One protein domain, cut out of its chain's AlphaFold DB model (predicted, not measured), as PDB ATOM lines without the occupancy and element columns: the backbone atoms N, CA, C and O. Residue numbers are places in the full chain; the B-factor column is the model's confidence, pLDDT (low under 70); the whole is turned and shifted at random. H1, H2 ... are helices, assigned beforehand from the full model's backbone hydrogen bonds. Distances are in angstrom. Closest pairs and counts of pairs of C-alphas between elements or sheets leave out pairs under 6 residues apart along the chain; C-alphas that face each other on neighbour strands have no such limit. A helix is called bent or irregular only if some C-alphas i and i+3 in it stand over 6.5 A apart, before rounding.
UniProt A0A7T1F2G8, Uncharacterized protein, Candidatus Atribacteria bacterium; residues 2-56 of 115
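What this domain is: This is residues 2 to 56 of the 115 residues of an uncharacterized protein of Candidatus Atribacteria bacterium (UniProt A0A7T1F2G8). One long helix, H2, and the shorter H3 that follows it at a corner make a long, thin shape, while the stretch before H2, residues 2 to 16 with the short H1, folds back beside the first part of H2 as a loose hook. Residues 32 to 56, the last part of H2 and the whole of H3, stick out free of this hook. The printed part has 55 residues with three named helices, in the order H1, H2, H3, and no named strand; the class is all helix. It is extended, with a radius of gyration of the C-alphas of 17.6 A, and its C-alphas span 57 by 22 by 9 A, a rod in outline.

Where its parts are: The printed part begins with H1, residues 2 to 5, whose C-alpha 2 is at (356.328, 249.671, 229.212). After residues 6 to 16 comes H2, residues 17 to 42, the longest helix with 26 residues; it runs 37.2 A from C-alpha 17 at (378.031, 258.321, 220.921) to C-alpha 42 at (354.731, 233.681, 236.243). After Asp 43 comes H3, residues 44 to 56, 19.5 A from first to last C-alpha, ending with C-alpha 56 at (365.268, 214.094, 247.524). H3 is irregular, but only just: C-alphas 46 and 49 are 6.7 A apart, where about 5 A is found in a regular helix.

How they stand to each other: H1 touches no helix; it is apart from H2, with no C-alpha of the one within 8 A of the other. H1 and H3 are apart too. H2 and H3 are close but not clearly touching, with 1 pair of C-alphas within 8 A, those of Arg 40 and Thr 46, 6.6 A apart. Their lines stand at a steep tilt of 56 degrees, though the line of H3 is a rough one, and they run the same way. In H2 every O i to N i+4 pair is within hydrogen-bond range, and in H3 6 of 9 are; H1 is too short for such a pair, but its one O i to N i+3 pair is within range.

The domain as a whole: The two C-alphas farthest apart are those of Arg 15 and Asp 56, 56.8 A. Residues 32 to 56 stand free, of which 32 to 42 belong to H2 and 44 to 56 to H3; without them the body has 30 residues and spans 25 by 17 by 7 A. The link from H1 to H2 is long, with 11 residues, and the link from H2 to H3 is tight, with 1 residue. The printed part has no cut. Its mean pLDDT is 81.2, and the model's confidence is low, under 70, at residues 2 to 4, residue 9 and residues 44 to 47.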
ATOM      1  N   VAL A   2     355.076 249.837 228.427       64.69
ATOM      2  CA  VAL A   2     356.328 249.671 229.212       64.69
ATOM      3  C   VAL A   2     357.328 250.836 229.066       64.69
ATOM      4  O   VAL A   2     357.902 251.279 230.056       64.69
ATOM      5  N   LYS A   3     357.481 251.412 227.861       66.19
ATOM      6  CA  LYS A   3     358.402 252.546 227.613       66.19
ATOM      7  C   LYS A   3     358.074 253.809 228.424       66.19
ATOM      8  O   LYS A   3     358.990 254.505 228.849       66.19
ATOM      9  N   SER A   4     356.786 254.102 228.631       69.25
ATOM     10  CA  SER A   4     356.334 255.266 229.404       69.25
ATOM     11  C   SER A   4     356.440 255.034 230.911       69.25
ATOM     12  O   SER A   4     356.823 255.950 231.628       69.25
ATOM     13  N   VAL A   5     356.169 253.809 231.380       73.19
ATOM     14  CA  VAL A   5     356.331 253.413 232.793       73.19
ATOM     15  C   VAL A   5     357.800 253.478 233.217       73.19
ATOM     16  O   VAL A   5     358.113 254.008 234.276       73.19
ATOM     17  N   LEU A   6     358.705 253.029 232.345       72.88
ATOM     18  CA  LEU A   6     360.154 253.106 232.548       72.88
ATOM     19  C   LEU A   6     360.764 254.478 232.204       72.88
ATOM     20  O   LEU A   6     361.983 254.610 232.222       72.88
ATOM     21  N   LYS A   7     359.935 255.467 231.827       75.69
ATOM     22  CA  LYS A   7     360.313 256.854 231.483       75.69
ATOM     23  C   LYS A   7     361.458 257.004 230.461       75.69
ATOM     24  O   LYS A   7     362.048 258.075 230.331       75.69
ATOM     25  N   LEU A   8     361.689 255.985 229.638       74.00
ATOM     26  CA  LEU A   8     362.871 255.855 228.771       74.00
ATOM     27  C   LEU A   8     363.025 256.969 227.729       74.00
ATOM     28  O   LEU A   8     364.110 257.191 227.212       74.00
ATOM     29  N   THR A   9     361.931 257.644 227.377       69.06
ATOM     30  CA  THR A   9     361.922 258.705 226.358       69.06
ATOM     31  C   THR A   9     362.259 260.086 226.927       69.06
ATOM     32  O   THR A   9     362.638 260.970 226.168       69.06
ATOM     33  N   ARG A  10     362.087 260.304 228.238       71.31
ATOM     34  CA  ARG A  10     362.225 261.634 228.861       71.31
ATOM     35  C   ARG A  10     363.408 261.752 229.819       71.31
ATOM     36  O   ARG A  10     363.718 262.863 230.223       71.31
ATOM     37  N   GLU A  11     364.048 260.643 230.185       71.00
ATOM     38  CA  GLU A  11     365.140 260.650 231.167       71.00
ATOM     39  C   GLU A  11     366.461 261.203 230.624       71.00
ATOM     40  O   GLU A  11     367.200 261.826 231.377       71.00
ATOM     41  N   PHE A  12     366.761 261.012 229.337       70.31
ATOM     42  CA  PHE A  12     368.056 261.391 228.776       70.31
ATOM     43  C   PHE A  12     367.941 261.877 227.330       70.31
ATOM     44  O   PHE A  12     367.358 261.212 226.474       70.31
ATOM     45  N   GLN A  13     368.556 263.026 227.046       77.00
ATOM     46  CA  GLN A  13     368.822 263.511 225.692       77.00
ATOM     47  C   GLN A  13     370.319 263.765 225.565       77.00
ATOM     48  O   GLN A  13     370.855 264.671 226.197       77.00
ATOM     49  N   ILE A  14     371.004 262.931 224.784       80.38
ATOM     50  CA  ILE A  14     372.463 262.970 224.670       80.38
ATOM     51  C   ILE A  14     372.870 262.923 223.200       80.38
ATOM     52  O   ILE A  14     372.216 262.277 222.385       80.38
ATOM     53  N   ARG A  15     373.962 263.621 222.871       82.56
ATOM     54  CA  ARG A  15     374.553 263.684 221.523       82.56
ATOM     55  C   ARG A  15     375.910 262.985 221.397       82.56
ATOM     56  O   ARG A  15     376.384 262.794 220.284       82.56
ATOM     57  N   SER A  16     376.531 262.604 222.514       91.50
ATOM     58  CA  SER A  16     377.751 261.788 222.521       91.50
ATOM     59  C   SER A  16     377.415 260.333 222.194       91.50
ATOM     60  O   SER A  16     376.474 259.775 222.760       91.50
ATOM     61  N   TYR A  17     378.201 259.720 221.309       90.19
ATOM     62  CA  TYR A  17     378.031 258.321 220.921       90.19
ATOM     63  C   TYR A  17     378.280 257.363 222.094       90.19
ATOM     64  O   TYR A  17     377.489 256.456 222.326       90.19
ATOM     65  N   ASP A  18     379.319 257.606 222.893       92.12
ATOM     66  CA  ASP A  18     379.655 256.768 224.053       92.12
ATOM     67  C   ASP A  18     378.559 256.810 225.134       92.12
ATOM     68  O   ASP A  18     378.127 255.797 225.693       92.12
ATOM     69  N   ALA A  19     377.999 257.999 225.347       89.00
ATOM     70  CA  ALA A  19     376.881 258.175 226.258       89.00
ATOM     71  C   ALA A  19     375.574 257.570 225.708       89.00
ATOM     72  O   ALA A  19     374.754 257.080 226.486       89.00
ATOM     73  N   LEU A  20     375.383 257.543 224.381       88.50
ATOM     74  CA  LEU A  20     374.270 256.837 223.744       88.50
ATOM     75  C   LEU A  20     374.381 255.321 223.964       88.50
ATOM     76  O   LEU A  20     373.397 254.703 224.370       88.50
ATOM     77  N   VAL A  21     375.571 254.741 223.769       91.94
ATOM     78  CA  VAL A  21     375.837 253.316 224.030       91.94
ATOM     79  C   VAL A  21     375.564 252.992 225.500       91.94
ATOM     80  O   VAL A  21     374.766 252.102 225.796       91.94
ATOM     81  N   SER A  22     376.121 253.781 226.420       90.56
ATOM     82  CA  SER A  22     375.900 253.627 227.864       90.56
ATOM     83  C   SER A  22     374.416 253.687 228.237       90.56
ATOM     84  O   SER A  22     373.913 252.823 228.960       90.56
ATOM     85  N   HIS A  23     373.679 254.659 227.694       87.75
ATOM     86  CA  HIS A  23     372.242 254.780 227.914       87.75
ATOM     87  C   HIS A  23     371.485 253.551 227.394       87.75
ATOM     88  O   HIS A  23     370.680 252.976 228.127       87.75
ATOM     89  N   THR A  24     371.761 253.094 226.167       88.88
ATOM     90  CA  THR A  24     371.104 251.896 225.615       88.88
ATOM     91  C   THR A  24     371.366 250.644 226.453       88.88
ATOM     92  O   THR A  24     370.429 249.886 226.705       88.88
ATOM     93  N   SER A  25     372.582 250.473 226.979       93.25
ATOM     94  CA  SER A  25     372.925 249.384 227.901       93.25
ATOM     95  C   SER A  25     372.094 249.436 229.185       93.25
ATOM     96  O   SER A  25     371.531 248.421 229.591       93.25
ATOM     97  N   ILE A  26     371.935 250.619 229.792       90.25
ATOM     98  CA  ILE A  26     371.092 250.801 230.989       90.25
ATOM     99  C   ILE A  26     369.633 250.440 230.689       90.25
ATOM    100  O   ILE A  26     368.986 249.755 231.485       90.25
ATOM    101  N   VAL A  27     369.111 250.865 229.534       89.12
ATOM    102  CA  VAL A  27     367.752 250.508 229.110       89.12
ATOM    103  C   VAL A  27     367.606 248.992 228.982       89.12
ATOM    104  O   VAL A  27     366.660 248.434 229.540       89.12
ATOM    105  N   PHE A  28     368.542 248.312 228.313       91.25
ATOM    106  CA  PHE A  28     368.508 246.855 228.180       91.25
ATOM    107  C   PHE A  28     368.567 246.147 229.532       91.25
ATOM    108  O   PHE A  28     367.752 245.258 229.774       91.25
ATOM    109  N   ILE A  29     369.442 246.577 230.443       93.56
ATOM    110  CA  ILE A  29     369.546 245.997 231.788       93.56
ATOM    111  C   ILE A  29     368.213 246.107 232.539       93.56
ATOM    112  O   ILE A  29     367.753 245.119 233.107       93.56
ATOM    113  N   ARG A  30     367.537 247.263 232.493       89.62
ATOM    114  CA  ARG A  30     366.221 247.443 233.139       89.62
ATOM    115  C   ARG A  30     365.159 246.503 232.561       89.62
ATOM    116  O   ARG A  30     364.379 245.927 233.318       89.62
ATOM    117  N   TYR A  31     365.135 246.321 231.239       90.50
ATOM    118  CA  TYR A  31     364.229 245.357 230.603       90.50
ATOM    119  C   TYR A  31     364.552 243.916 230.994       90.50
ATOM    120  O   TYR A  31     363.630 243.158 231.287       90.50
ATOM    121  N   ILE A  32     365.833 243.544 231.039       93.44
ATOM    122  CA  ILE A  32     366.268 242.206 231.460       93.44
ATOM    123  C   ILE A  32     365.850 241.950 232.910       93.44
ATOM    124  O   ILE A  32     365.244 240.920 233.191       93.44
ATOM    125  N   MET A  33     366.088 242.899 233.821       92.19
ATOM    126  CA  MET A  33     365.673 242.789 235.224       92.19
ATOM    127  C   MET A  33     364.160 242.582 235.355       92.19
ATOM    128  O   MET A  33     363.721 241.678 236.063       92.19
ATOM    129  N   LEU A  34     363.355 243.367 234.634       91.06
ATOM    130  CA  LEU A  34     361.902 243.198 234.633       91.06
ATOM    131  C   LEU A  34     361.465 241.857 234.044       91.06
ATOM    132  O   LEU A  34     360.558 241.234 234.587       91.06
ATOM    133  N   ALA A  35     362.105 241.395 232.971       88.38
ATOM    134  CA  ALA A  35     361.819 240.091 232.383       88.38
ATOM    135  C   ALA A  35     362.154 238.948 233.354       88.38
ATOM    136  O   ALA A  35     361.390 237.993 233.451       88.38
ATOM    137  N   VAL A  36     363.245 239.062 234.119       88.94
ATOM    138  CA  VAL A  36     363.608 238.101 235.173       88.94
ATOM    139  C   VAL A  36     362.571 238.095 236.295       88.94
ATOM    140  O   VAL A  36     362.141 237.023 236.711       88.94
ATOM    141  N   ILE A  37     362.135 239.268 236.768       88.25
ATOM    142  CA  ILE A  37     361.106 239.376 237.815       88.25
ATOM    143  C   ILE A  37     359.772 238.808 237.322       88.25
ATOM    144  O   ILE A  37     359.150 238.011 238.021       88.25
ATOM    145  N   ALA A  38     359.350 239.175 236.111       87.50
ATOM    146  CA  ALA A  38     358.139 238.643 235.499       87.50
ATOM    147  C   ALA A  38     358.218 237.119 235.407       87.50
ATOM    148  O   ALA A  38     357.330 236.436 235.901       87.50
ATOM    149  N   ARG A  39     359.331 236.585 234.887       85.31
ATOM    150  CA  ARG A  39     359.562 235.144 234.802       85.31
ATOM    151  C   ARG A  39     359.491 234.470 236.171       85.31
ATOM    152  O   ARG A  39     358.793 233.479 236.282       85.31
ATOM    153  N   ARG A  40     360.114 235.013 237.220       80.25
ATOM    154  CA  ARG A  40     360.006 234.452 238.585       80.25
ATOM    155  C   ARG A  40     358.569 234.396 239.102       80.25
ATOM    156  O   ARG A  40     358.215 233.455 239.798       80.25
ATOM    157  N   ASN A  41     357.752 235.390 238.762       81.94
ATOM    158  CA  ASN A  41     356.377 235.485 239.250       81.94
ATOM    159  C   ASN A  41     355.367 234.680 238.416       81.94
ATOM    160  O   ASN A  41     354.291 234.374 238.918       81.94
ATOM    161  N   THR A  42     355.671 234.368 237.152       81.88
ATOM    162  CA  THR A  42     354.731 233.681 236.243       81.88
ATOM    163  C   THR A  42     355.199 232.319 235.740       81.88
ATOM    164  O   THR A  42     354.371 231.563 235.245       81.88
ATOM    165  N   ASP A  43     356.497 232.003 235.786       76.56
ATOM    166  CA  ASP A  43     357.039 230.750 235.247       76.56
ATOM    167  C   ASP A  43     356.881 229.618 236.279       76.56
ATOM    168  O   ASP A  43     357.574 229.620 237.307       76.56
ATOM    169  N   PRO A  44     356.024 228.613 236.016       65.75
ATOM    170  CA  PRO A  44     355.872 227.462 236.900       65.75
ATOM    171  C   PRO A  44     357.149 226.614 236.971       65.75
ATOM    172  O   PRO A  44     357.292 225.819 237.891       65.75
ATOM    173  N   ARG A  45     358.124 226.791 236.062       66.62
ATOM    174  CA  ARG A  45     359.421 226.091 236.134       66.62
ATOM    175  C   ARG A  45     360.281 226.512 237.325       66.62
ATOM    176  O   ARG A  45     361.245 225.819 237.631       66.62
ATOM    177  N   THR A  46     359.927 227.587 238.030       63.31
ATOM    178  CA  THR A  46     360.533 227.931 239.332       63.31
ATOM    179  C   THR A  46     360.229 226.875 240.408       63.31
ATOM    180  O   THR A  46     360.916 226.812 241.417       63.31
ATOM    181  N   ILE A  47     359.264 225.980 240.158       65.69
ATOM    182  CA  ILE A  47     358.992 224.782 240.967       65.69
ATOM    183  C   ILE A  47     360.065 223.702 240.746       65.69
ATOM    184  O   ILE A  47     360.072 222.707 241.450       65.69
ATOM    185  N   GLY A  48     361.014 223.869 239.816       74.56
ATOM    186  CA  GLY A  48     362.094 222.896 239.614       74.56
ATOM    187  C   GLY A  48     362.872 222.590 240.898       74.56
ATOM    188  O   GLY A  48     363.147 221.431 241.176       74.56
ATOM    189  N   GLU A  49     363.146 223.602 241.722       76.12
ATOM    190  CA  GLU A  49     363.771 223.411 243.037       76.12
ATOM    191  C   GLU A  49     362.863 222.631 244.000       76.12
ATOM    192  O   GLU A  49     363.335 221.726 244.675       76.12
ATOM    193  N   LEU A  50     361.553 222.902 243.997       77.75
ATOM    194  CA  LEU A  50     360.583 222.120 244.768       77.75
ATOM    195  C   LEU A  50     360.498 220.672 244.267       77.75
ATOM    196  O   LEU A  50     360.388 219.763 245.073       77.75
ATOM    197  N   PHE A  51     360.580 220.440 242.955       78.56
ATOM    198  CA  PHE A  51     360.636 219.095 242.385       78.56
ATOM    199  C   PHE A  51     361.876 218.346 242.871       78.56
ATOM    200  O   PHE A  51     361.742 217.197 243.267       78.56
ATOM    201  N   TYR A  52     363.052 218.983 242.883       78.44
ATOM    202  CA  TYR A  52     364.268 218.366 243.419       78.44
ATOM    203  C   TYR A  52     364.183 218.131 244.928       78.44
ATOM    204  O   TYR A  52     364.537 217.052 245.374       78.44
ATOM    205  N   ALA A  53     363.641 219.076 245.700       81.50
ATOM    206  CA  ALA A  53     363.423 218.893 247.133       81.50
ATOM    207  C   ALA A  53     362.454 217.730 247.421       81.50
ATOM    208  O   ALA A  53     362.736 216.887 248.263       81.50
ATOM    209  N   CYS A  54     361.344 217.638 246.680       79.31
ATOM    210  CA  CYS A  54     360.421 216.511 246.783       79.31
ATOM    211  C   CYS A  54     361.051 215.205 246.292       79.31
ATOM    212  O   CYS A  54     360.767 214.161 246.855       79.31
ATOM    213  N   TYR A  55     361.880 215.234 245.250       79.38
ATOM    214  CA  TYR A  55     362.593 214.057 244.760       79.38
ATOM    215  C   TYR A  55     363.609 213.546 245.788       79.38
ATOM    216  O   TYR A  55     363.677 212.347 246.018       79.38
ATOM    217  N   ASP A  56     364.342 214.444 246.445       78.06
ATOM    218  CA  ASP A  56     365.268 214.094 247.524       78.06
ATOM    219  C   ASP A  56     364.522 213.539 248.753       78.06
ATOM    220  O   ASP A  56     365.021 212.631 249.417       78.06
TER     221      ASP A  56